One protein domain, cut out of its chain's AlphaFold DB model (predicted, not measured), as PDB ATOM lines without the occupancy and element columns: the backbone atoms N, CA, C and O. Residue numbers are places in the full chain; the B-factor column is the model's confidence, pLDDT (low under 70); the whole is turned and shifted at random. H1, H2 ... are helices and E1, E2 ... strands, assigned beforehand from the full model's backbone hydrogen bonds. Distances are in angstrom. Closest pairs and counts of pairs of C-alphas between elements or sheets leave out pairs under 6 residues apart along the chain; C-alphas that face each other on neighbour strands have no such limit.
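What this domain is: This is residues 2 to 44 and 58 to 208 of the 260 residues of the protein "Peptidase_S8 domain-containing protein" of Bacteroidetes bacterium (UniProt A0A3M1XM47). A small curled sheet of four strands, E1 to E4, wraps round one long helix, H6, at the core; two helices, H2 and H4, lie side by side near one edge of that sheet, and H4 grazes it. Beyond H6, the hairpin E5 and E6 makes a second small sheet, with the short helix H1 packed on both H6 and E5, and long loops fill much of the rest. The printed part has 194 residues, with seven named helices and six named strands in the order H1 H2 E1 H3 H4 E2 E3 H5 E4 E5 E6 H6 H7. The larger sheet runs E1 E2 E3 E4, all parallel, and the smaller, E5 and E6, is antiparallel; the class is mixed, helices and strands, though under half of the residues are in named elements. The whole is compact, with a radius of gyration of the C-alphas of 16.2 A and spans of 49 by 35 by 35 A.

How they stand to each other: H1, residues 2 to 6, touches H6, residues 182 to 194, and their closest C-alphas, those of Ile 5 and Ala 191, are 4.9 A apart. H2, residues 34 to 44, touches H4, residues 79 to 89, at a shallow tilt of 17 degrees, the same way, with the C-alphas of Phe 41 and Ala 83 closest at 6.9 A. E1, residues 60 to 63, is an edge strand and the parallel neighbour of E2, residues 93 to 97, with N 61 and O 93 2.8 A apart, within hydrogen-bond range. H3, residues 73 to 76, is close to H4 but not clearly touching it, the C-alphas of Phe 75 and Val 81 being 7.2 A apart. H4 only grazes the sheet, with its residues 84 to 88. E1, H3, H4 and E2 form a strand-helix-strand unit, two parallel neighbour strands with helices between, and its crossover is right-handed. E3, residues 123 to 128, is parallel to E2, with N 96 and O 123 2.7 A apart. E3, H5, residues 152 to 155, and E4, residues 160 to 163, form another such unit, also right-handed; N 126 and O 160 of the parallel strands E3 and E4 are 2.8 A apart. The pairing of E3 is staggered, with E2 over residues 123 to 125 and with E4 over residues 125 to 128. E5, residues 167 to 171, and E6, residues 175 to 179, form an antiparallel hairpin, with N 169 and O 177 2.9 A apart. H6 is on one face of the strongly twisted sheet E1 E2 E3 E4, an arrangement in two layers, and the sheet curls round it; the C-alphas of Ala 162 and Ala 185 are the closest of E4 and H6, at 4.8 A. H7, residues 196 to 201, is close to H6 but not clearly touching it, at a steep tilt of 60 degrees. Every O i to N i+4 pair is within hydrogen-bond range in H1, H2, H4 and H7, and 5 of 9 are in H6; H3 and H5 are too short for such a pair.

Where its parts are: H1 begins at C-alpha 2, (270.136, 118.715, -2.188). H2 is 15.5 A long and H4 15.3 A. E3, the longest strand by residues, measures 16.2 A from C-alpha 123, (262.047, 104.860, 5.879), to C-alpha 128. H6 is 18.9 A long, and H7 ends at C-alpha 201, (247.059, 112.075, -4.486).

The domain as a whole: The two C-alphas farthest apart are those of Ala 11 and Thr 151, 51.1 A. Residues 45 to 57 are not printed, and C-alphas 44 and 58 are 6.8 A apart across the cut. The links H1 to H2, E2 to E3 and E3 to H5 are long. The pLDDT is under 70 at residues 29 to 32, 68 to 73 and 194 to 208.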
ATOM      1  N   THR A   2     271.145 117.743  -1.736       89.56
ATOM      2  CA  THR A   2     270.136 118.715  -2.188       89.56
ATOM      3  C   THR A   2     270.021 118.792  -3.709       89.56
ATOM      4  O   THR A   2     268.913 118.739  -4.222       89.56
ATOM      5  N   GLY A   3     271.146 118.789  -4.438       90.00
ATOM      6  CA  GLY A   3     271.136 118.766  -5.906       90.00
ATOM      7  C   GLY A   3     270.409 117.557  -6.511       90.00
ATOM      8  O   GLY A   3     269.702 117.710  -7.491       90.00
ATOM      9  N   THR A   4     270.497 116.379  -5.888       91.00
ATOM     10  CA  THR A   4     269.791 115.162  -6.336       91.00
ATOM     11  C   THR A   4     268.282 115.229  -6.068       91.00
ATOM     12  O   THR A   4     267.499 114.569  -6.746       91.00
ATOM     13  N   ILE A   5     267.852 116.040  -5.093       91.00
ATOM     14  CA  ILE A   5     266.428 116.234  -4.791       91.00
ATOM     15  C   ILE A   5     265.844 117.326  -5.683       91.00
ATOM     16  O   ILE A   5     264.897 117.065  -6.410       91.00
ATOM     17  N   VAL A   6     266.410 118.534  -5.639       91.81
ATOM     18  CA  VAL A   6     265.796 119.755  -6.195       91.81
ATOM     19  C   VAL A   6     266.680 120.492  -7.202       91.81
ATOM     20  O   VAL A   6     266.379 121.621  -7.570       91.81
ATOM     21  N   GLY A   7     267.805 119.915  -7.622       89.50
ATOM     22  CA  GLY A   7     268.735 120.612  -8.504       89.50
ATOM     23  C   GLY A   7     268.175 120.823  -9.914       89.50
ATOM     24  O   GLY A   7     267.660 119.898 -10.540       89.50
ATOM     25  N   LEU A   8     268.334 122.047 -10.412       89.94
ATOM     26  CA  LEU A   8     268.027 122.457 -11.776       89.94
ATOM     27  C   LEU A   8     269.163 123.338 -12.284       89.94
ATOM     28  O   LEU A   8     269.466 124.359 -11.667       89.94
ATOM     29  N   ASP A   9     269.756 122.963 -13.408       86.56
ATOM     30  CA  ASP A   9     270.588 123.861 -14.197       86.56
ATOM     31  C   ASP A   9     269.699 124.570 -15.221       86.56
ATOM     32  O   ASP A   9     269.352 124.006 -16.261       86.56
ATOM     33  N   GLU A  10     269.281 125.799 -14.915       83.31
ATOM     34  CA  GLU A  10     268.425 126.564 -15.826       83.31
ATOM     35  C   GLU A  10     269.144 126.934 -17.133       83.31
ATOM     36  O   GLU A  10     268.480 127.068 -18.158       83.31
ATOM     37  N   ALA A  11     270.476 127.073 -17.121       83.62
ATOM     38  CA  ALA A  11     271.242 127.499 -18.292       83.62
ATOM     39  C   ALA A  11     271.382 126.377 -19.327       83.62
ATOM     40  O   ALA A  11     271.300 126.628 -20.527       83.62
ATOM     41  N   ASN A  12     271.565 125.141 -18.859       83.00
ATOM     42  CA  ASN A  12     271.742 123.967 -19.717       83.00
ATOM     43  C   ASN A  12     270.476 123.105 -19.844       83.00
ATOM     44  O   ASN A  12     270.514 122.062 -20.494       83.00
ATOM     45  N   HIS A  13     269.370 123.515 -19.211       83.38
ATOM     46  CA  HIS A  13     268.147 122.718 -19.073       83.38
ATOM     47  C   HIS A  13     268.399 121.309 -18.497       83.38
ATOM     48  O   HIS A  13     267.703 120.353 -18.841       83.38
ATOM     49  N   ASP A  14     269.392 121.180 -17.612       85.19
ATOM     50  CA  ASP A  14     269.798 119.904 -17.020       85.19
ATOM     51  C   ASP A  14     269.113 119.702 -15.660       85.19
ATOM     52  O   ASP A  14     269.354 120.415 -14.679       85.19
ATOM     53  N   THR A  15     268.221 118.714 -15.600       86.62
ATOM     54  CA  THR A  15     267.493 118.326 -14.389       86.62
ATOM     55  C   THR A  15     268.288 117.282 -13.615       86.62
ATOM     56  O   THR A  15     268.026 116.083 -13.708       86.62
ATOM     57  N   ILE A  16     269.257 117.737 -12.821       89.06
ATOM     58  CA  ILE A  16     270.017 116.850 -11.927       89.06
ATOM     59  C   ILE A  16     269.193 116.372 -10.715       89.06
ATOM     60  O   ILE A  16     269.560 115.396 -10.059       89.06
ATOM     61  N   GLY A  17     268.105 117.076 -10.393       89.19
ATOM     62  CA  GLY A  17     267.199 116.773  -9.297       89.19
ATOM     63  C   GLY A  17     265.920 116.096  -9.770       89.19
ATOM     64  O   GLY A  17     265.295 116.528 -10.736       89.19
ATOM     65  N   VAL A  18     265.480 115.071  -9.040       89.69
ATOM     66  CA  VAL A  18     264.236 114.340  -9.341       89.69
ATOM     67  C   VAL A  18     262.992 115.230  -9.180       89.69
ATOM     68  O   VAL A  18     262.043 115.126  -9.951       89.69
ATOM     69  N   ALA A  19     263.002 116.137  -8.202       89.38
ATOM     70  CA  ALA A  19     261.940 117.093  -7.897       89.38
ATOM     71  C   ALA A  19     262.457 118.539  -8.011       89.38
ATOM     72  O   ALA A  19     262.352 119.335  -7.080       89.38
ATOM     73  N   PHE A  20     263.008 118.891  -9.173       86.62
ATOM     74  CA  PHE A  20     263.622 120.196  -9.468       86.62
ATOM     75  C   PHE A  20     262.716 121.432  -9.263       86.62
ATOM     76  O   PHE A  20     263.209 122.552  -9.185       86.62
ATOM     77  N   GLY A  21     261.393 121.255  -9.170       83.94
ATOM     78  CA  GLY A  21     260.429 122.324  -8.871       83.94
ATOM     79  C   GLY A  21     259.977 122.403  -7.407       83.94
ATOM     80  O   GLY A  21     259.074 123.182  -7.101       83.94
ATOM     81  N   ALA A  22     260.523 121.567  -6.520       86.88
ATOM     82  CA  ALA A  22     260.144 121.536  -5.111       86.88
ATOM     83  C   ALA A  22     260.906 122.575  -4.274       86.88
ATOM     84  O   ALA A  22     261.997 123.028  -4.623       86.88
ATOM     85  N   TYR A  23     260.322 122.927  -3.131       87.38
ATOM     86  CA  TYR A  23     260.976 123.745  -2.117       87.38
ATOM     87  C   TYR A  23     261.998 122.931  -1.330       87.38
ATOM     88  O   TYR A  23     261.833 121.726  -1.143       87.38
ATOM     89  N   TRP A  24     263.039 123.600  -0.838       87.12
ATOM     90  CA  TRP A  24     264.009 122.984   0.055       87.12
ATOM     91  C   TRP A  24     264.167 123.802   1.332       87.12
ATOM     92  O   TRP A  24     264.121 125.034   1.322       87.12
ATOM     93  N   MET A  25     264.392 123.078   2.420       88.44
ATOM     94  CA  MET A  25     264.745 123.614   3.724       88.44
ATOM     95  C   MET A  25     265.956 122.859   4.260       88.44
ATOM     96  O   MET A  25     266.150 121.679   3.951       88.44
ATOM     97  N   GLY A  26     266.807 123.545   5.018       86.81
ATOM     98  CA  GLY A  26     268.070 122.985   5.489       86.81
ATOM     99  C   GLY A  26     268.382 123.354   6.930       86.81
ATOM    100  O   GLY A  26     268.157 124.485   7.361       86.81
ATOM    101  N   SER A  27     268.953 122.393   7.653       83.69
ATOM    102  CA  SER A  27     269.457 122.572   9.013       83.69
ATOM    103  C   SER A  27     270.804 121.848   9.170       83.69
ATOM    104  O   SER A  27     270.926 120.687   8.761       83.69
ATOM    105  N   PRO A  28     271.832 122.500   9.744       73.94
ATOM    106  CA  PRO A  28     273.129 121.885  10.003       73.94
ATOM    107  C   PRO A  28     273.078 121.068  11.304       73.94
ATOM    108  O   PRO A  28     273.572 121.483  12.345       73.94
ATOM    109  N   ALA A  29     272.443 119.901  11.244       68.19
ATOM    110  CA  ALA A  29     272.222 119.042  12.409       68.19
ATOM    111  C   ALA A  29     273.370 118.051  12.696       68.19
ATOM    112  O   ALA A  29     273.441 117.469  13.780       68.19
ATOM    113  N   ILE A  30     274.234 117.803  11.706       67.00
ATOM    114  CA  ILE A  30     275.266 116.755  11.737       67.00
ATOM    115  C   ILE A  30     276.533 117.297  12.409       67.00
ATOM    116  O   ILE A  30     277.009 118.372  12.061       67.00
ATOM    117  N   GLY A  31     277.105 116.529  13.345       60.94
ATOM    118  CA  GLY A  31     278.354 116.874  14.044       60.94
ATOM    119  C   GLY A  31     278.169 117.621  15.369       60.94
ATOM    120  O   GLY A  31     279.140 117.822  16.092       60.94
ATOM    121  N   CYS A  32     276.932 117.970  15.731       65.19
ATOM    122  CA  CYS A  32     276.619 118.704  16.962       65.19
ATOM    123  C   CYS A  32     275.985 117.831  18.067       65.19
ATOM    124  O   CYS A  32     275.509 118.353  19.071       65.19
ATOM    125  N   GLY A  33     275.977 116.506  17.886       70.38
ATOM    126  CA  GLY A  33     275.419 115.537  18.833       70.38
ATOM    127  C   GLY A  33     273.916 115.253  18.651       70.38
ATOM    128  O   GLY A  33     273.212 115.985  17.954       70.38
ATOM    129  N   PRO A  34     273.403 114.180  19.282       73.75
ATOM    130  CA  PRO A  34     272.040 113.688  19.065       73.75
ATOM    131  C   PRO A  34     270.941 114.653  19.525       73.75
ATOM    132  O   PRO A  34     269.870 114.671  18.926       73.75
ATOM    133  N   ALA A  35     271.198 115.479  20.544       78.31
ATOM    134  CA  ALA A  35     270.237 116.476  21.021       78.31
ATOM    135  C   ALA A  35     269.948 117.553  19.963       78.31
ATOM    136  O   ALA A  35     268.795 117.917  19.750       78.31
ATOM    137  N   ASN A  36     270.977 118.012  19.247       81.19
ATOM    138  CA  ASN A  36     270.820 119.020  18.201       81.19
ATOM    139  C   ASN A  36     270.081 118.447  16.995       81.19
ATOM    140  O   ASN A  36     269.219 119.112  16.431       81.19
ATOM    141  N   SER A  37     270.369 117.193  16.637       83.69
ATOM    142  CA  SER A  37     269.623 116.519  15.579       83.69
ATOM    143  C   SER A  37     268.146 116.354  15.952       83.69
ATOM    144  O   SER A  37     267.291 116.584  15.107       83.69
ATOM    145  N   LEU A  38     267.826 116.049  17.214       85.19
ATOM    146  CA  LEU A  38     266.442 116.005  17.693       85.19
ATOM    147  C   LEU A  38     265.765 117.387  17.653       85.19
ATOM    148  O   LEU A  38     264.616 117.497  17.232       85.19
ATOM    149  N   ALA A  39     266.485 118.448  18.024       86.19
ATOM    150  CA  ALA A  39     265.987 119.819  17.938       86.19
ATOM    151  C   ALA A  39     265.711 120.254  16.489       86.19
ATOM    152  O   ALA A  39     264.764 120.994  16.241       86.19
ATOM    153  N   THR A  40     266.473 119.756  15.512       88.25
ATOM    154  CA  THR A  40     266.173 119.968  14.088       88.25
ATOM    155  C   THR A  40     264.854 119.320  13.674       88.25
ATOM    156  O   THR A  40     264.117 119.916  12.893       88.25
ATOM    157  N   PHE A  41     264.525 118.131  14.192       88.19
ATOM    158  CA  PHE A  41     263.210 117.525  13.951       88.19
ATOM    159  C   PHE A  41     262.090 118.348  14.588       88.19
ATOM    160  O   PHE A  41     261.060 118.539  13.957       88.19
ATOM    161  N   GLN A  42     262.305 118.880  15.794       88.38
ATOM    162  CA  GLN A  42     261.341 119.779  16.438       88.38
ATOM    163  C   GLN A  42     261.135 121.062  15.627       88.38
ATOM    164  O   GLN A  42     260.000 121.439  15.375       88.38
ATOM    165  N   TRP A  43     262.216 121.681  15.149       89.69
ATOM    166  CA  TRP A  43     262.133 122.840  14.262       89.69
ATOM    167  C   TRP A  43     261.423 122.518  12.944       89.69
ATOM    168  O   TRP A  43     260.687 123.344  12.434       89.69
ATOM    169  N   ALA A  44     261.602 121.320  12.386       88.25
ATOM    170  CA  ALA A  44     260.900 120.933  11.165       88.25
ATOM    171  C   ALA A  44     259.382 120.751  11.368       88.25
ATOM    172  O   ALA A  44     258.646 120.825  10.388       88.25
ATOM    173  N   PRO A  58     257.751 120.636   6.200       88.00
ATOM    174  CA  PRO A  58     258.195 119.892   5.027       88.00
ATOM    175  C   PRO A  58     257.260 118.733   4.687       88.00
ATOM    176  O   PRO A  58     256.819 118.002   5.562       88.00
ATOM    177  N   ASP A  59     257.092 118.428   3.399       86.44
ATOM    178  CA  ASP A  59     256.435 117.177   2.980       86.44
ATOM    179  C   ASP A  59     257.254 115.922   3.332       86.44
ATOM    180  O   ASP A  59     256.713 114.819   3.465       86.44
ATOM    181  N   GLY A  60     258.576 116.075   3.444       88.69
ATOM    182  CA  GLY A  60     259.492 115.009   3.811       88.69
ATOM    183  C   GLY A  60     260.887 115.509   4.170       88.69
ATOM    184  O   GLY A  60     261.338 116.552   3.701       88.69
ATOM    185  N   ILE A  61     261.576 114.735   5.002       90.94
ATOM    186  CA  ILE A  61     262.903 115.027   5.538       90.94
ATOM    187  C   ILE A  61     263.865 113.939   5.062       90.94
ATOM    188  O   ILE A  61     263.680 112.759   5.364       90.94
ATOM    189  N   ASN A  62     264.919 114.343   4.351       91.94
ATOM    190  CA  ASN A  62     266.009 113.458   3.942       91.94
ATOM    191  C   ASN A  62     267.155 113.489   4.962       91.94
ATOM    192  O   ASN A  62     267.811 114.518   5.134       91.94
ATOM    193  N   ASN A  63     267.489 112.336   5.529       90.44
ATOM    194  CA  ASN A  63     268.558 112.168   6.504       90.44
ATOM    195  C   ASN A  63     269.659 111.247   5.966       90.44
ATOM    196  O   ASN A  63     269.571 110.021   6.020       90.44
ATOM    197  N   SER A  64     270.742 111.851   5.486       89.44
ATOM    198  CA  SER A  64     271.915 111.127   4.981       89.44
ATOM    199  C   SER A  64     273.017 110.982   6.045       89.44
ATOM    200  O   SER A  64     274.185 111.258   5.772       89.44
ATOM    201  N   TRP A  65     272.644 110.611   7.273       87.44
ATOM    202  CA  TRP A  65     273.538 110.500   8.435       87.44
ATOM    203  C   TRP A  65     273.089 109.377   9.384       87.44
ATOM    204  O   TRP A  65     271.969 108.872   9.281       87.44
ATOM    205  N   GLY A  66     273.969 108.955  10.293       84.50
ATOM    206  CA  GLY A  66     273.669 107.972  11.335       84.50
ATOM    207  C   GLY A  66     274.658 108.051  12.497       84.50
ATOM    208  O   GLY A  66     275.729 108.642  12.365       84.50
ATOM    209  N   PHE A  67     274.288 107.465  13.631       79.31
ATOM    210  CA  PHE A  67     275.142 107.306  14.802       79.31
ATOM    211  C   PHE A  67     275.749 105.902  14.796       79.31
ATOM    212  O   PHE A  67     275.029 104.903  14.801       79.31
ATOM    213  N   THR A  68     277.081 105.847  14.763       65.38
ATOM    214  CA  THR A  68     277.882 104.612  14.817       65.38
ATOM    215  C   THR A  68     278.443 104.339  16.214       65.38
ATOM    216  O   THR A  68     278.858 103.221  16.501       65.38
ATOM    217  N   THR A  69     278.454 105.343  17.096       50.03
ATOM    218  CA  THR A  69     278.969 105.251  18.464       50.03
ATOM    219  C   THR A  69     277.820 105.254  19.471       50.03
ATOM    220  O   THR A  69     277.024 106.189  19.537       50.03
ATOM    221  N   GLY A  70     277.734 104.194  20.275       52.38
ATOM    222  CA  GLY A  70     276.724 104.041  21.323       52.38
ATOM    223  C   GLY A  70     275.752 102.894  21.063       52.38
ATOM    224  O   GLY A  70     275.546 102.463  19.933       52.38
ATOM    225  N   ASN A  71     275.183 102.373  22.148       55.31
ATOM    226  CA  ASN A  71     274.257 101.250  22.124       55.31
ATOM    227  C   ASN A  71     273.037 101.589  21.246       55.31
ATOM    228  O   ASN A  71     272.183 102.384  21.644       55.31
ATOM    229  N   THR A  72     272.953 100.991  20.054       63.59
ATOM    230  CA  THR A  72     271.818 101.141  19.129       63.59
ATOM    231  C   THR A  72     270.490 100.779  19.802       63.59
ATOM    232  O   THR A  72     269.467 101.373  19.467       63.59
ATOM    233  N   ALA A  73     270.507  99.928  20.838       65.88
ATOM    234  CA  ALA A  73     269.332  99.597  21.643       65.88
ATOM    235  C   ALA A  73     268.715 100.813  22.358       65.88
ATOM    236  O   ALA A  73     267.497 100.876  22.518       65.88
ATOM    237  N   SER A  74     269.515 101.817  22.739       73.38
ATOM    238  CA  SER A  74     269.006 103.037  23.385       73.38
ATOM    239  C   SER A  74     268.157 103.894  22.439       73.38
ATOM    240  O   SER A  74     267.330 104.680  22.895       73.38
ATOM    241  N   PHE A  75     268.329 103.741  21.122       79.75
ATOM    242  CA  PHE A  75     267.505 104.425  20.123       79.75
ATOM    243  C   PHE A  75     266.164 103.726  19.899       79.75
ATOM    244  O   PHE A  75     265.197 104.399  19.557       79.75
ATOM    245  N   CYS A  76     266.082 102.418  20.151       82.44
ATOM    246  CA  CYS A  76     264.872 101.622  19.944       82.44
ATOM    247  C   CYS A  76     263.742 101.954  20.929       82.44
ATOM    248  O   CYS A  76     262.586 101.693  20.625       82.44
ATOM    249  N   ASN A  77     264.062 102.542  22.087       80.81
ATOM    250  CA  ASN A  77     263.090 102.952  23.111       80.81
ATOM    251  C   ASN A  77     263.335 104.393  23.607       80.81
ATOM    252  O   ASN A  77     262.969 104.747  24.726       80.81
ATOM    253  N   GLY A  78     264.025 105.214  22.809       82.19
ATOM    254  CA  GLY A  78     264.470 106.553  23.203       82.19
ATOM    255  C   GLY A  78     263.609 107.691  22.649       82.19
ATOM    256  O   GLY A  78     262.646 107.481  21.918       82.19
ATOM    257  N   ALA A  79     264.027 108.932  22.920       83.62
ATOM    258  CA  ALA A  79     263.359 110.149  22.434       83.62
ATOM    259  C   ALA A  79     263.236 110.229  20.897       83.62
ATOM    260  O   ALA A  79     262.356 110.913  20.376       83.62
ATOM    261  N   TRP A  80     264.090 109.503  20.171       86.81
ATOM    262  CA  TRP A  80     264.023 109.373  18.716       86.81
ATOM    263  C   TRP A  80     262.743 108.695  18.236       86.81
ATOM    264  O   TRP A  80     262.183 109.129  17.235       86.81
ATOM    265  N   VAL A  81     262.242 107.696  18.967       88.69
ATOM    266  CA  VAL A  81     260.965 107.043  18.649       88.69
ATOM    267  C   VAL A  81     259.836 108.067  18.689       88.69
ATOM    268  O   VAL A  81     259.078 108.190  17.734       88.69
ATOM    269  N   SER A  82     259.769 108.868  19.755       88.44
ATOM    270  CA  SER A  82     258.742 109.898  19.910       88.44
ATOM    271  C   SER A  82     258.810 110.965  18.821       88.44
ATOM    272  O   SER A  82     257.773 111.362  18.299       88.44
ATOM    273  N   ALA A  83     260.010 111.412  18.441       88.25
ATOM    274  CA  ALA A  83     260.163 112.413  17.387       88.25
ATOM    275  C   ALA A  83     259.775 111.887  16.002       88.25
ATOM    276  O   ALA A  83     259.106 112.595  15.253       88.25
ATOM    277  N   LEU A  84     260.148 110.649  15.666       89.31
ATOM    278  CA  LEU A  84     259.765 110.052  14.389       89.31
ATOM    279  C   LEU A  84     258.262 109.751  14.333       89.31
ATOM    280  O   LEU A  84     257.622 110.041  13.328       89.31
ATOM    281  N   ASN A  85     257.673 109.277  15.436       89.25
ATOM    282  CA  ASN A  85     256.225 109.097  15.551       89.25
ATOM    283  C   ASN A  85     255.471 110.426  15.416       89.25
ATOM    284  O   ASN A  85     254.434 110.469  14.761       89.25
ATOM    285  N   ALA A  86     255.982 111.509  16.011       88.62
ATOM    286  CA  ALA A  86     255.391 112.836  15.866       88.62
ATOM    287  C   ALA A  86     255.454 113.322  14.411       88.62
ATOM    288  O   ALA A  86     254.441 113.772  13.883       88.62
ATOM    289  N   ALA A  87     256.604 113.161  13.743       87.81
ATOM    290  CA  ALA A  87     256.768 113.500  12.330       87.81
ATOM    291  C   ALA A  87     255.816 112.701  11.426       87.81
ATOM    292  O   ALA A  87     255.162 113.273  10.556       87.81
ATOM    293  N   GLU A  88     255.666 111.397  11.665       87.06
ATOM    294  CA  GLU A  88     254.711 110.573  10.924       87.06
ATOM    295  C   GLU A  88     253.255 110.993  11.196       87.06
ATOM    296  O   GLU A  88     252.452 111.061  10.264       87.06
ATOM    297  N   ALA A  89     252.914 111.333  12.445       85.81
ATOM    298  CA  ALA A  89     251.563 111.738  12.834       85.81
ATOM    299  C   ALA A  89     251.100 113.033  12.148       85.81
ATOM    300  O   ALA A  89     249.926 113.145  11.794       85.81
ATOM    301  N   VAL A  90     252.013 113.981  11.909       84.00
ATOM    302  CA  VAL A  90     251.724 115.209  11.145       84.00
ATOM    303  C   VAL A  90     251.862 115.023   9.623       84.00
ATOM    304  O   VAL A  90     251.655 115.963   8.860       84.00
ATOM    305  N   GLY A  91     252.172 113.807   9.157       83.88
ATOM    306  CA  GLY A  91     252.227 113.449   7.735       83.88
ATOM    307  C   GLY A  91     253.570 113.709   7.042       83.88
ATOM    308  O   GLY A  91     253.655 113.572   5.812       83.88
ATOM    309  N   ILE A  92     254.616 114.036   7.807       86.69
ATOM    310  CA  ILE A  92     255.972 114.248   7.299       86.69
ATOM    311  C   ILE A  92     256.625 112.893   7.024       86.69
ATOM    312  O   ILE A  92     256.751 112.024   7.883       86.69
ATOM    313  N   ALA A  93     257.091 112.727   5.795       88.38
ATOM    314  CA  ALA A  93     257.858 111.567   5.369       88.38
ATOM    315  C   ALA A  93     259.300 111.618   5.891       88.38
ATOM    316  O   ALA A  93     260.081 112.442   5.422       88.38
ATOM    317  N   VAL A  94     259.705 110.711   6.779       90.88
ATOM    318  CA  VAL A  94     261.101 110.656   7.236       90.88
ATOM    319  C   VAL A  94     261.875 109.579   6.482       90.88
ATOM    320  O   VAL A  94     261.624 108.388   6.648       90.88
ATOM    321  N   VAL A  95     262.843 110.004   5.668       92.62
ATOM    322  CA  VAL A  95     263.687 109.123   4.853       92.62
ATOM    323  C   VAL A  95     265.120 109.160   5.367       92.62
ATOM    324  O   VAL A  95     265.692 110.231   5.565       92.62
ATOM    325  N   PHE A  96     265.724 107.994   5.549       93.12
ATOM    326  CA  PHE A  96     267.105 107.817   5.970       93.12
ATOM    327  C   PHE A  96     267.903 106.992   4.953       93.12
ATOM    328  O   PHE A  96     267.401 106.039   4.362       93.12
ATOM    329  N   SER A  97     269.186 107.305   4.788       92.94
ATOM    330  CA  SER A  97     270.129 106.436   4.068       92.94
ATOM    331  C   SER A  97     270.509 105.228   4.914       92.94
ATOM    332  O   SER A  97     270.820 105.429   6.074       92.94
ATOM    333  N   ALA A  98     270.572 104.003   4.383       89.62
ATOM    334  CA  ALA A  98     270.795 102.803   5.205       89.62
ATOM    335  C   ALA A  98     272.103 102.779   6.013       89.62
ATOM    336  O   ALA A  98     272.156 102.151   7.070       89.62
ATOM    337  N   GLY A  99     273.117 103.518   5.573       90.00
ATOM    338  CA  GLY A  99     274.471 103.429   6.110       90.00
ATOM    339  C   GLY A  99     275.428 102.833   5.085       90.00
ATOM    340  O   GLY A  99     275.002 102.286   4.065       90.00
ATOM    341  N   ASN A 100     276.723 103.023   5.308       92.19
ATOM    342  CA  ASN A 100     277.774 102.514   4.424       92.19
ATOM    343  C   ASN A 100     278.606 101.423   5.121       92.19
ATOM    344  O   ASN A 100     279.773 101.205   4.800       92.19
ATOM    345  N   GLU A 101     277.992 100.750   6.094       89.88
ATOM    346  CA  GLU A 101     278.604  99.763   6.974       89.88
ATOM    347  C   GLU A 101     278.367  98.322   6.487       89.88
ATOM    348  O   GLU A 101     278.599  97.375   7.232       89.88
ATOM    349  N   GLY A 102     277.950  98.123   5.229       86.38
ATOM    350  CA  GLY A 102     277.609  96.805   4.669       86.38
ATOM    351  C   GLY A 102     278.719  95.751   4.760       86.38
ATOM    352  O   GLY A 102     278.427  94.561   4.854       86.38
ATOM    353  N   ALA A 103     279.985  96.176   4.831       86.69
ATOM    354  CA  ALA A 103     281.128  95.288   5.059       86.69
ATOM    355  C   ALA A 103     281.096  94.572   6.428       86.69
ATOM    356  O   ALA A 103     281.769  93.563   6.601       86.69
ATOM    357  N   GLN A 104     280.311  95.073   7.388       85.38
ATOM    358  CA  GLN A 104     280.117  94.459   8.708       85.38
ATOM    359  C   GLN A 104     279.147  93.265   8.665       85.38
ATOM    360  O   GLN A 104     279.014  92.551   9.656       85.38
ATOM    361  N   GLY A 105     278.493  93.023   7.523       85.00
ATOM    362  CA  GLY A 105     277.550  91.925   7.334       85.00
ATOM    363  C   GLY A 105     276.094  92.306   7.643       85.00
ATOM    364  O   GLY A 105     275.733  93.488   7.597       85.00
ATOM    365  N   PRO A 106     275.228  91.308   7.897       86.25
ATOM    366  CA  PRO A 106     273.837  91.532   8.280       86.25
ATOM    367  C   PRO A 106     273.718  92.372   9.557       86.25
ATOM    368  O   PRO A 106     274.606  92.357  10.406       86.25
ATOM    369  N   SER A 107     272.600  93.079   9.706       87.19
ATOM    370  CA  SER A 107     272.337  93.986  10.837       87.19
ATOM    371  C   SER A 107     273.320  95.161  10.946       87.19
ATOM    372  O   SER A 107     273.595  95.655  12.037       87.19
ATOM    373  N   SER A 108     273.824  95.644   9.808       87.88
ATOM    374  CA  SER A 108     274.780  96.761   9.698       87.88
ATOM    375  C   SER A 108     274.119  98.138   9.565       87.88
ATOM    376  O   SER A 108     274.780  99.141   9.290       87.88
ATOM    377  N   ILE A 109     272.797  98.220   9.712       88.06
ATOM    378  CA  ILE A 109     272.064  99.489   9.648       88.06
ATOM    379  C   ILE A 109     272.307 100.280  10.936       88.06
ATOM    380  O   ILE A 109     272.181  99.759  12.041       88.06
ATOM    381  N   THR A 110     272.663 101.557  10.796       87.25
ATOM    382  CA  THR A 110     273.042 102.426  11.923       87.25
ATOM    383  C   THR A 110     271.837 103.121  12.563       87.25
ATOM    384  O   THR A 110     270.770 103.210  11.968       87.25
ATOM    385  N   ALA A 111     271.952 103.647  13.784       86.62
ATOM    386  CA  ALA A 111     270.861 104.419  14.396       86.62
ATOM    387  C   ALA A 111     270.750 105.832  13.785       86.62
ATOM    388  O   ALA A 111     271.755 106.356  13.307       86.62
ATOM    389  N   PRO A 112     269.571 106.491  13.776       86.31
ATOM    390  CA  PRO A 112     268.269 106.083  14.333       86.31
ATOM    391  C   PRO A 112     267.381 105.271  13.370       86.31
ATOM    392  O   PRO A 112     266.332 104.784  13.758       86.31
ATOM    393  N   LYS A 113     267.794 105.085  12.118       88.31
ATOM    394  CA  LYS A 113     267.055 104.376  11.048       88.31
ATOM    395  C   LYS A 113     266.829 102.871  11.262       88.31
ATOM    396  O   LYS A 113     266.146 102.233  10.464       88.31
ATOM    397  N   VAL A 114     267.376 102.304  12.338       87.25
ATOM    398  CA  VAL A 114     266.987 100.979  12.847       87.25
ATOM    399  C   VAL A 114     265.586 100.984  13.473       87.25
ATOM    400  O   VAL A 114     264.940  99.943  13.517       87.25
ATOM    401  N   ILE A 115     265.080 102.135  13.927       88.25
ATOM    402  CA  ILE A 115     263.790 102.234  14.621       88.25
ATOM    403  C   ILE A 115     262.659 101.719  13.728       88.25
ATOM    404  O   ILE A 115     262.456 102.193  12.613       88.25
ATOM    405  N   ASN A 116     261.891 100.765  14.229       85.75
ATOM    406  CA  ASN A 116     260.803 100.123  13.506       85.75
ATOM    407  C   ASN A 116     259.486 100.228  14.284       85.75
ATOM    408  O   ASN A 116     258.777  99.244  14.405       85.75
ATOM    409  N   THR A 117     259.135 101.407  14.808       83.50
ATOM    410  CA  THR A 117     257.826 101.635  15.465       83.50
ATOM    411  C   THR A 117     256.640 101.423  14.524       83.50
ATOM    412  O   THR A 117     255.530 101.133  14.963       83.50
ATOM    413  N   ASP A 118     256.883 101.550  13.222       80.75
ATOM    414  CA  ASP A 118     255.952 101.219  12.158       80.75
ATOM    415  C   ASP A 118     256.733 100.772  10.914       80.75
ATOM    416  O   ASP A 118     257.938 101.013  10.808       80.75
ATOM    417  N   LEU A 119     256.038 100.192   9.937       78.25
ATOM    418  CA  LEU A 119     256.605  99.727   8.666       78.25
ATOM    419  C   LEU A 119     257.275 100.835   7.839       78.25
ATOM    420  O   LEU A 119     258.043 100.522   6.937       78.25
ATOM    421  N   VAL A 120     256.938 102.109   8.070       77.06
ATOM    422  CA  VAL A 120     257.433 103.244   7.261       77.06
ATOM    423  C   VAL A 120     257.904 104.442   8.090       77.06
ATOM    424  O   VAL A 120     258.233 105.479   7.521       77.06
ATOM    425  N   ASN A 121     257.960 104.306   9.416       82.81
ATOM    426  CA  ASN A 121     258.258 105.409  10.333       82.81
ATOM    427  C   ASN A 121     259.674 105.982  10.132       82.81
ATOM    428  O   ASN A 121     259.863 107.194  10.063       82.81
ATOM    429  N   SER A 122     260.672 105.104   9.972       86.88
ATOM    430  CA  SER A 122     262.052 105.482   9.638       86.88
ATOM    431  C   SER A 122     262.456 104.893   8.283       86.88
ATOM    432  O   SER A 122     263.184 103.910   8.181       86.88
ATOM    433  N   PHE A 123     261.937 105.466   7.202       89.25
ATOM    434  CA  PHE A 123     262.047 104.860   5.879       89.25
ATOM    435  C   PHE A 123     263.504 104.799   5.395       89.25
ATOM    436  O   PHE A 123     264.114 105.817   5.078       89.25
ATOM    437  N   CYS A 124     264.081 103.607   5.353       90.75
ATOM    438  CA  CYS A 124     265.496 103.361   5.144       90.75
ATOM    439  C   CYS A 124     265.771 102.953   3.691       90.75
ATOM    440  O   CYS A 124     265.118 102.070   3.137       90.75
ATOM    441  N   VAL A 125     266.776 103.583   3.076       93.25
ATOM    442  CA  VAL A 125     267.088 103.427   1.649       93.25
ATOM    443  C   VAL A 125     268.476 102.821   1.439       93.25
ATOM    444  O   VAL A 125     269.489 103.417   1.817       93.25
ATOM    445  N   GLY A 126     268.518 101.649   0.807       92.62
ATOM    446  CA  GLY A 126     269.737 100.967   0.373       92.62
ATOM    447  C   GLY A 126     270.330 101.544  -0.916       92.62
ATOM    448  O   GLY A 126     269.657 102.238  -1.680       92.62
ATOM    449  N   ASN A 127     271.606 101.250  -1.165       94.31
ATOM    450  CA  ASN A 127     272.336 101.704  -2.348       94.31
ATOM    451  C   ASN A 127     272.476 100.568  -3.363       94.31
ATOM    452  O   ASN A 127     273.125  99.558  -3.087       94.31
ATOM    453  N   VAL A 128     271.938 100.779  -4.562       93.44
ATOM    454  CA  VAL A 128     272.191  99.933  -5.735       93.44
ATOM    455  C   VAL A 128     272.991 100.687  -6.790       93.44
ATOM    456  O   VAL A 128     272.972 101.921  -6.871       93.44
ATOM    457  N   ASN A 129     273.697  99.940  -7.633       92.25
ATOM    458  CA  ASN A 129     274.375 100.515  -8.783       92.25
ATOM    459  C   ASN A 129     273.412 100.663  -9.968       92.25
ATOM    460  O   ASN A 129     273.169  99.710 -10.700       92.25
ATOM    461  N   GLY A 130     272.904 101.881 -10.169       88.62
ATOM    462  CA  GLY A 130     272.030 102.217 -11.299       88.62
ATOM    463  C   GLY A 130     272.714 102.212 -12.671       88.62
ATOM    464  O   GLY A 130     272.020 102.232 -13.680       88.62
ATOM    465  N   ASN A 131     274.050 102.158 -12.725       88.81
ATOM    466  CA  ASN A 131     274.802 102.124 -13.986       88.81
ATOM    467  C   ASN A 131     274.890 100.713 -14.589       88.81
ATOM    468  O   ASN A 131     275.406 100.544 -15.689       88.81
ATOM    469  N   VAL A 132     274.424  99.692 -13.861       90.19
ATOM    470  CA  VAL A 132     274.410  98.299 -14.312       90.19
ATOM    471  C   VAL A 132     272.952  97.831 -14.364       90.19
ATOM    472  O   VAL A 132     272.267  97.940 -13.348       90.19
ATOM    473  N   PRO A 133     272.462  97.276 -15.491       88.50
ATOM    474  CA  PRO A 133     271.047  96.911 -15.652       88.50
ATOM    475  C   PRO A 133     270.498  95.907 -14.629       88.50
ATOM    476  O   PRO A 133     269.292  95.845 -14.420       88.50
ATOM    477  N   SER A 134     271.364  95.117 -13.986       90.00
ATOM    478  CA  SER A 134     270.974  94.187 -12.920       90.00
ATOM    479  C   SER A 134     270.784  94.853 -11.553       90.00
ATOM    480  O   SER A 134     270.439  94.162 -10.597       90.00
ATOM    481  N   PHE A 135     271.017  96.168 -11.444       89.69
ATOM    482  CA  PHE A 135     270.939  96.953 -10.209       89.69
ATOM    483  C   PHE A 135     271.610  96.265  -9.009       89.69
ATOM    484  O   PHE A 135     270.979  96.104  -7.959       89.69
ATOM    485  N   PRO A 136     272.881  95.828  -9.132       93.75
ATOM    486  CA  PRO A 136     273.526  95.077  -8.070       93.75
ATOM    487  C   PRO A 136     273.617  95.933  -6.804       93.75
ATOM    488  O   PRO A 136     273.881  97.141  -6.865       93.75
ATOM    489  N   LEU A 137     273.404  95.293  -5.652       91.25
ATOM    490  CA  LEU A 137     273.595  95.919  -4.349       91.25
ATOM    491  C   LEU A 137     275.046  96.398  -4.233       91.25
ATOM    492  O   LEU A 137     275.982  95.640  -4.495       91.25
ATOM    493  N   ALA A 138     275.247  97.651  -3.831       91.69
ATOM    494  CA  ALA A 138     276.587  98.141  -3.544       91.69
ATOM    495  C   ALA A 138     277.133  97.415  -2.306       91.69
ATOM    496  O   ALA A 138     276.465  97.389  -1.276       91.69
ATOM    497  N   GLY A 139     278.355  96.876  -2.371       88.56
ATOM    498  CA  GLY A 139     278.937  96.101  -1.262       88.56
ATOM    499  C   GLY A 139     279.075  96.877   0.057       88.56
ATOM    500  O   GLY A 139     279.117  96.278   1.125       88.56
ATOM    501  N   SER A 140     279.098  98.212   0.000       91.06
ATOM    502  CA  SER A 140     279.084  99.077   1.183       91.06
ATOM    503  C   SER A 140     277.685  99.353   1.737       91.06
ATOM    504  O   SER A 140     277.581  99.857   2.848       91.06
ATOM    505  N   SER A 141     276.605  99.052   1.012       92.25
ATOM    506  CA  SER A 141     275.242  99.317   1.481       92.25
ATOM    507  C   SER A 141     274.938  98.485   2.721       92.25
ATOM    508  O   SER A 141     274.981  97.256   2.660       92.25
ATOM    509  N   SER A 142     274.579  99.146   3.823       91.62
ATOM    510  CA  SER A 142     274.128  98.451   5.030       91.62
ATOM    511  C   SER A 142     272.884  97.604   4.762       91.62
ATOM    512  O   SER A 142     272.028  97.956   3.942       91.62
ATOM    513  N   GLN A 143     272.797  96.485   5.475       89.81
ATOM    514  CA  GLN A 143     271.765  95.465   5.323       89.81
ATOM    515  C   GLN A 143     271.102  95.194   6.671       89.81
ATOM    516  O   GLN A 143     271.752  95.258   7.717       89.81
ATOM    517  N   GLY A 144     269.806  94.891   6.645       86.62
ATOM    518  CA  GLY A 144     269.097  94.416   7.824       86.62
ATOM    519  C   GLY A 144     269.532  93.007   8.252       86.62
ATOM    520  O   GLY A 144     270.503  92.461   7.719       86.62
ATOM    521  N   PRO A 145     268.811  92.397   9.202       88.06
ATOM    522  CA  PRO A 145     267.602  92.912   9.850       88.06
ATOM    523  C   PRO A 145     267.871  94.104  10.785       88.06
ATOM    524  O   PRO A 145     269.012  94.413  11.116       88.06
ATOM    525  N   THR A 146     266.819  94.807  11.205       86.44
ATOM    526  CA  THR A 146     266.961  95.822  12.263       86.44
ATOM    527  C   THR A 146     267.377  95.205  13.604       86.44
ATOM    528  O   THR A 146     266.949  94.107  13.959       86.44
ATOM    529  N   THR A 147     268.170  95.942  14.385       86.06
ATOM    530  CA  THR A 147     268.574  95.570  15.747       86.06
ATOM    531  C   THR A 147     267.530  95.906  16.817       86.06
ATOM    532  O   THR A 147     267.676  95.464  17.953       86.06
ATOM    533  N   CYS A 148     266.456  96.632  16.481       84.50
ATOM    534  CA  CYS A 148     265.388  96.992  17.429       84.50
ATOM    535  C   CYS A 148     264.378  95.867  17.722       84.50
ATOM    536  O   CYS A 148     263.419  96.076  18.463       84.50
ATOM    537  N   GLY A 149     264.605  94.663  17.190       80.62
ATOM    538  CA  GLY A 149     263.721  93.513  17.375       80.62
ATOM    539  C   GLY A 149     262.453  93.597  16.522       80.62
ATOM    540  O   GLY A 149     262.389  94.351  15.556       80.62
ATOM    541  N   GLY A 150     261.445  92.793  16.858       80.94
ATOM    542  CA  GLY A 150     260.203  92.655  16.089       80.94
ATOM    543  C   GLY A 150     260.095  91.311  15.365       80.94
ATOM    544  O   GLY A 150     260.967  90.452  15.474       80.94
ATOM    545  N   THR A 151     258.996  91.110  14.639       80.75
ATOM    546  CA  THR A 151     258.699  89.850  13.936       80.75
ATOM    547  C   THR A 151     258.174  90.107  12.530       80.75
ATOM    548  O   THR A 151     257.418  91.053  12.307       80.75
ATOM    549  N   GLY A 152     258.519  89.244  11.572       85.88
ATOM    550  CA  GLY A 152     258.033  89.353  10.193       85.88
ATOM    551  C   GLY A 152     258.507  90.636   9.505       85.88
ATOM    552  O   GLY A 152     259.686  90.978   9.572       85.88
ATOM    553  N   SER A 153     257.589  91.364   8.861       84.62
ATOM    554  CA  SER A 153     257.898  92.578   8.084       84.62
ATOM    555  C   SER A 153     258.568  93.694   8.888       84.62
ATOM    556  O   SER A 153     259.239  94.537   8.308       84.62
ATOM    557  N   TRP A 154     258.441  93.674  10.214       83.00
ATOM    558  CA  TRP A 154     259.055  94.642  11.120       83.00
ATOM    559  C   TRP A 154     260.580  94.515  11.195       83.00
ATOM    560  O   TRP A 154     261.253  95.475  11.558       83.00
ATOM    561  N   LEU A 155     261.133  93.350  10.836       85.50
ATOM    562  CA  LEU A 155     262.580  93.129  10.783       85.50
ATOM    563  C   LEU A 155     263.212  93.594   9.464       85.50
ATOM    564  O   LEU A 155     264.436  93.715   9.384       85.50
ATOM    565  N   ILE A 156     262.395  93.825   8.432       86.81
ATOM    566  CA  ILE A 156     262.861  94.103   7.074       86.81
ATOM    567  C   ILE A 156     263.328  95.554   6.989       86.81
ATOM    568  O   ILE A 156     262.539  96.491   7.045       86.81
ATOM    569  N   LYS A 157     264.637  95.708   6.816       86.44
ATOM    570  CA  LYS A 157     265.321  96.956   6.487       86.44
ATOM    571  C   LYS A 157     266.474  96.627   5.522       86.44
ATOM    572  O   LYS A 157     267.078  95.563   5.670       86.44
ATOM    573  N   PRO A 158     266.849  97.510   4.584       89.06
ATOM    574  CA  PRO A 158     266.129  98.722   4.188       89.06
ATOM    575  C   PRO A 158     264.760  98.397   3.567       89.06
ATOM    576  O   PRO A 158     264.551  97.292   3.073       89.06
ATOM    577  N   GLU A 159     263.829  99.347   3.589       88.31
ATOM    578  CA  GLU A 159     262.507  99.196   2.972       88.31
ATOM    579  C   GLU A 159     262.598  99.169   1.446       88.31
ATOM    580  O   GLU A 159     261.885  98.410   0.791       88.31
ATOM    581  N   VAL A 160     263.472 100.001   0.875       90.81
ATOM    582  CA  VAL A 160     263.716 100.071  -0.571       90.81
ATOM    583  C   VAL A 160     265.183 100.360  -0.857       90.81
ATOM    584  O   VAL A 160     265.934 100.794   0.015       90.81
ATOM    585  N   SER A 161     265.578 100.192  -2.113       91.38
ATOM    586  CA  SER A 161     266.894 100.591  -2.603       91.38
ATOM    587  C   SER A 161     266.757 101.550  -3.776       91.38
ATOM    588  O   SER A 161     265.816 101.448  -4.561       91.38
ATOM    589  N   ALA A 162     267.705 102.473  -3.902       92.81
ATOM    590  CA  ALA A 162     267.754 103.436  -4.997       92.81
ATOM    591  C   ALA A 162     269.189 103.593  -5.532       92.81
ATOM    592  O   ALA A 162     270.148 103.210  -4.846       92.81
ATOM    593  N   PRO A 163     269.363 104.151  -6.746       93.69
ATOM    594  CA  PRO A 163     270.683 104.418  -7.298       93.69
ATOM    595  C   PRO A 163     271.492 105.334  -6.378       93.69
ATOM    596  O   PRO A 163     271.115 106.474  -6.120       93.69
ATOM    597  N   GLY A 164     272.615 104.833  -5.874       93.00
ATOM    598  CA  GLY A 164     273.522 105.600  -5.020       93.00
ATOM    599  C   GLY A 164     274.985 105.470  -5.423       93.00
ATOM    600  O   GLY A 164     275.839 105.993  -4.721       93.00
ATOM    601  N   THR A 165     275.298 104.780  -6.523       94.38
ATOM    602  CA  THR A 165     276.672 104.572  -7.008       94.38
ATOM    603  C   THR A 165     276.961 105.471  -8.205       94.38
ATOM    604  O   THR A 165     276.260 105.396  -9.211       94.38
ATOM    605  N   GLY A 166     277.995 106.312  -8.104       92.56
ATOM    606  CA  GLY A 166     278.407 107.221  -9.179       92.56
ATOM    607  C   GLY A 166     277.377 108.305  -9.516       92.56
ATOM    608  O   GLY A 166     277.296 108.733 -10.662       92.56
ATOM    609  N   VAL A 167     276.580 108.747  -8.539       93.00
ATOM    610  CA  VAL A 167     275.493 109.711  -8.755       93.00
ATOM    611  C   VAL A 167     276.061 111.119  -8.891       93.00
ATOM    612  O   VAL A 167     276.649 111.640  -7.939       93.00
ATOM    613  N   ARG A 168     275.839 111.749 -10.049       93.44
ATOM    614  CA  ARG A 168     276.190 113.150 -10.314       93.44
ATOM    615  C   ARG A 168     275.270 114.094  -9.533       93.44
ATOM    616  O   ARG A 168     274.053 113.944  -9.548       93.44
ATOM    617  N   SER A 169     275.846 115.074  -8.841       93.06
ATOM    618  CA  SER A 169     275.109 116.106  -8.100       93.06
ATOM    619  C   SER A 169     275.894 117.420  -8.075       93.06
ATOM    620  O   SER A 169     277.078 117.453  -8.414       93.06
ATOM    621  N   ALA A 170     275.236 118.504  -7.664       91.75
ATOM    622  CA  ALA A 170     275.865 119.814  -7.519       91.75
ATOM    623  C   ALA A 170     276.838 119.850  -6.328       91.75
ATOM    624  O   ALA A 170     276.545 119.312  -5.252       91.75
ATOM    625  N   VAL A 171     277.966 120.532  -6.517       91.69
ATOM    626  CA  VAL A 171     278.967 120.833  -5.484       91.69
ATOM    627  C   VAL A 171     279.186 122.347  -5.371       91.69
ATOM    628  O   VAL A 171     278.870 123.081  -6.311       91.69
ATOM    629  N   PRO A 172     279.710 122.846  -4.232       89.12
ATOM    630  CA  PRO A 172     280.055 124.259  -4.092       89.12
ATOM    631  C   PRO A 172     280.968 124.751  -5.224       89.12
ATOM    632  O   PRO A 172     281.812 124.003  -5.710       89.12
ATOM    633  N   GLY A 173     280.809 126.017  -5.620       87.44
ATOM    634  CA  GLY A 173     281.590 126.615  -6.709       87.44
ATOM    635  C   GLY A 173     281.023 126.369  -8.111       87.44
ATOM    636  O   GLY A 173     281.791 126.330  -9.065       87.44
ATOM    637  N   ASN A 174     279.698 126.211  -8.243       84.56
ATOM    638  CA  ASN A 174     278.992 126.003  -9.520       84.56
ATOM    639  C   ASN A 174     279.460 124.761 -10.301       84.56
ATOM    640  O   ASN A 174     279.421 124.737 -11.529       84.56
ATOM    641  N   GLY A 175     279.923 123.733  -9.588       89.38
ATOM    642  CA  GLY A 175     280.425 122.499 -10.182       89.38
ATOM    643  C   GLY A 175     279.462 121.325 -10.045       89.38
ATOM    644  O   GLY A 175     278.512 121.346  -9.257       89.38
ATOM    645  N   TYR A 176     279.788 120.244 -10.751       92.56
ATOM    646  CA  TYR A 176     279.161 118.937 -10.585       92.56
ATOM    647  C   TYR A 176     280.219 117.889 -10.264       92.56
ATOM    648  O   TYR A 176     281.302 117.894 -10.844       92.56
ATOM    649  N   ALA A 177     279.887 116.965  -9.371       93.44
ATOM    650  CA  ALA A 177     280.723 115.809  -9.080       93.44
ATOM    651  C   ALA A 177     279.858 114.573  -8.844       93.44
ATOM    652  O   ALA A 177     278.680 114.683  -8.490       93.44
ATOM    653  N   SER A 178     280.455 113.399  -9.031       94.25
ATOM    654  CA  SER A 178     279.802 112.119  -8.774       94.25
ATOM    655  C   SER A 178     280.279 111.519  -7.462       94.25
ATOM    656  O   SER A 178     281.477 111.454  -7.197       94.25
ATOM    657  N   PHE A 179     279.335 111.040  -6.657       93.50
ATOM    658  CA  PHE A 179     279.618 110.402  -5.374       93.50
ATOM    659  C   PHE A 179     278.907 109.057  -5.260       93.50
ATOM    660  O   PHE A 179     277.902 108.802  -5.928       93.50
ATOM    661  N   THR A 180     279.427 108.206  -4.376       93.44
ATOM    662  CA  THR A 180     278.881 106.876  -4.100       93.44
ATOM    663  C   THR A 180     278.522 106.738  -2.624       93.44
ATOM    664  O   THR A 180     279.327 107.067  -1.756       93.44
ATOM    665  N   GLY A 181     277.332 106.212  -2.338       92.25
ATOM    666  CA  GLY A 181     276.895 105.839  -0.995       92.25
ATOM    667  C   GLY A 181     275.375 105.811  -0.850       92.25
ATOM    668  O   GLY A 181     274.637 106.371  -1.662       92.25
ATOM    669  N   THR A 182     274.888 105.221   0.243       91.31
ATOM    670  CA  THR A 182     273.452 105.269   0.591       91.31
ATOM    671  C   THR A 182     272.959 106.698   0.792       91.31
ATOM    672  O   THR A 182     271.794 107.004   0.547       91.31
ATOM    673  N   SER A 183     273.865 107.606   1.157       92.06
ATOM    674  CA  SER A 183     273.602 109.036   1.233       92.06
ATOM    675  C   SER A 183     273.149 109.640  -0.099       92.06
ATOM    676  O   SER A 183     272.364 110.580  -0.058       92.06
ATOM    677  N   MET A 184     273.577 109.089  -1.244       93.62
ATOM    678  CA  MET A 184     273.133 109.482  -2.589       93.62
ATOM    679  C   MET A 184     271.869 108.730  -3.035       93.62
ATOM    680  O   MET A 184     271.138 109.232  -3.881       93.62
ATOM    681  N   ALA A 185     271.564 107.578  -2.436       92.56
ATOM    682  CA  ALA A 185     270.343 106.820  -2.713       92.56
ATOM    683  C   ALA A 185     269.099 107.436  -2.038       92.56
ATOM    684  O   ALA A 185     268.093 107.683  -2.701       92.56
ATOM    685  N   ALA A 186     269.181 107.761  -0.743       92.81
ATOM    686  CA  ALA A 186     268.096 108.381   0.030       92.81
ATOM    687  C   ALA A 186     267.440 109.632  -0.609       92.81
ATOM    688  O   ALA A 186     266.204 109.719  -0.599       92.81
ATOM    689  N   PRO A 187     268.186 110.586  -1.209       91.50
ATOM    690  CA  PRO A 187     267.581 111.768  -1.815       91.50
ATOM    691  C   PRO A 187     266.702 111.445  -3.029       91.50
ATOM    692  O   PRO A 187     265.707 112.135  -3.225       91.50
ATOM    693  N   HIS A 188     266.986 110.385  -3.797       90.50
ATOM    694  CA  HIS A 188     266.116 109.977  -4.911       90.50
ATOM    695  C   HIS A 188     264.709 109.609  -4.423       90.50
ATOM    696  O   HIS A 188     263.709 110.022  -5.007       90.50
ATOM    697  N   VAL A 189     264.629 108.873  -3.313       89.38
ATOM    698  CA  VAL A 189     263.359 108.472  -2.692       89.38
ATOM    699  C   VAL A 189     262.668 109.669  -2.041       89.38
ATOM    700  O   VAL A 189     261.463 109.852  -2.191       89.38
ATOM    701  N   SER A 190     263.424 110.518  -1.344       87.88
ATOM    702  CA  SER A 190     262.874 111.713  -0.691       87.88
ATOM    703  C   SER A 190     262.234 112.670  -1.698       87.88
ATOM    704  O   SER A 190     261.160 113.222  -1.453       87.88
ATOM    705  N   ALA A 191     262.854 112.823  -2.869       82.75
ATOM    706  CA  ALA A 191     262.334 113.652  -3.946       82.75
ATOM    707  C   ALA A 191     260.994 113.147  -4.501       82.75
ATOM    708  O   ALA A 191     260.135 113.947  -4.873       82.75
ATOM    709  N   PHE A 192     260.771 111.833  -4.501       78.19
ATOM    710  CA  PHE A 192     259.509 111.250  -4.949       78.19
ATOM    711  C   PHE A 192     258.318 111.753  -4.119       78.19
ATOM    712  O   PHE A 192     257.294 112.139  -4.680       78.19
ATOM    713  N   ARG A 193     258.477 111.865  -2.790       71.88
ATOM    714  CA  ARG A 193     257.459 112.463  -1.905       71.88
ATOM    715  C   ARG A 193     257.248 113.953  -2.184       71.88
ATOM    716  O   ARG A 193     256.111 114.411  -2.157       71.88
ATOM    717  N   ALA A 194     258.325 114.682  -2.471       67.69
ATOM    718  CA  ALA A 194     258.283 116.112  -2.783       67.69
ATOM    719  C   ALA A 194     257.681 116.416  -4.169       67.69
ATOM    720  O   ALA A 194     257.364 117.564  -4.487       67.69
ATOM    721  N   THR A 195     257.505 115.400  -5.016       68.12
ATOM    722  CA  THR A 195     256.917 115.585  -6.340       68.12
ATOM    723  C   THR A 195     255.423 115.887  -6.196       68.12
ATOM    724  O   THR A 195     254.680 115.159  -5.534       68.12
ATOM    725  N   ARG A 196     254.950 116.951  -6.859       54.75
ATOM    726  CA  ARG A 196     253.568 117.470  -6.758       54.75
ATOM    727  C   ARG A 196     252.485 116.401  -6.959       54.75
ATOM    728  O   ARG A 196     251.425 116.477  -6.342       54.75
ATOM    729  N   PHE A 197     252.768 115.399  -7.793       47.97
ATOM    730  CA  PHE A 197     251.894 114.252  -8.040       47.97
ATOM    731  C   PHE A 197     251.547 113.488  -6.749       47.97
ATOM    732  O   PHE A 197     250.379 113.188  -6.499       47.97
ATOM    733  N   PHE A 198     252.536 113.243  -5.886       50.72
ATOM    734  CA  PHE A 198     252.337 112.505  -4.639       50.72
ATOM    735  C   PHE A 198     251.626 113.333  -3.576       50.72
ATOM    736  O   PHE A 198     250.733 112.812  -2.905       50.72
ATOM    737  N   ARG A 199     251.936 114.630  -3.484       49.38
ATOM    738  CA  ARG A 199     251.265 115.539  -2.544       49.38
ATOM    739  C   ARG A 199     249.762 115.658  -2.820       49.38
ATOM    740  O   ARG A 199     248.974 115.705  -1.883       49.38
ATOM    741  N   HIS A 200     249.351 115.676  -4.090       47.47
ATOM    742  CA  HIS A 200     247.937 115.831  -4.444       47.47
ATOM    743  C   HIS A 200     247.126 114.535  -4.305       47.47
ATOM    744  O   HIS A 200     245.929 114.586  -4.031       47.47
ATOM    745  N   ARG A 201     247.759 113.367  -4.486       39.56
ATOM    746  CA  ARG A 201     247.059 112.075  -4.486       39.56
ATOM    747  C   ARG A 201     247.084 111.355  -3.133       39.56
ATOM    748  O   ARG A 201     246.171 110.576  -2.870       39.56
ATOM    749  N   PHE A 202     248.079 111.612  -2.275       46.22
ATOM    750  CA  PHE A 202     248.278 110.872  -1.019       46.22
ATOM    751  C   PHE A 202     248.787 111.767   0.130       46.22
ATOM    752  O   PHE A 202     249.948 111.652   0.548       46.22
ATOM    753  N   PRO A 203     247.917 112.632   0.688       44.28
ATOM    754  CA  PRO A 203     248.314 113.645   1.667       44.28
ATOM    755  C   PRO A 203     248.840 113.066   2.989       44.28
ATOM    756  O   PRO A 203     249.668 113.701   3.625       44.28
ATOM    757  N   LEU A 204     248.443 111.850   3.395       38.94
ATOM    758  CA  LEU A 204     248.669 111.401   4.780       38.94
ATOM    759  C   LEU A 204     249.403 110.067   4.963       38.94
ATOM    760  O   LEU A 204     249.682 109.713   6.101       38.94
ATOM    761  N   ARG A 205     249.710 109.285   3.913       42.16
ATOM    762  CA  ARG A 205     250.320 107.952   4.116       42.16
ATOM    763  C   ARG A 205     251.292 107.546   3.008       42.16
ATOM    764  O   ARG A 205     250.863 107.242   1.900       42.16
ATOM    765  N   MET A 206     252.578 107.408   3.352       39.75
ATOM    766  CA  MET A 206     253.578 106.709   2.518       39.75
ATOM    767  C   MET A 206     253.159 105.265   2.183       39.75
ATOM    768  O   MET A 206     253.500 104.746   1.123       39.75
ATOM    769  N   ARG A 207     252.373 104.626   3.063       39.00
ATOM    770  CA  ARG A 207     251.913 103.232   2.933       39.00
ATOM    771  C   ARG A 207     251.137 102.931   1.644       39.00
ATOM    772  O   ARG A 207     251.102 101.782   1.230       39.00
ATOM    773  N   ALA A 208     250.489 103.929   1.038       31.09
ATOM    774  CA  ALA A 208     249.602 103.725  -0.110       31.09
ATOM    775  C   ALA A 208     250.321 103.733  -1.474       31.09
ATOM    776  O   ALA A 208     249.696 103.406  -2.480       31.09
TER     777      ALA A 208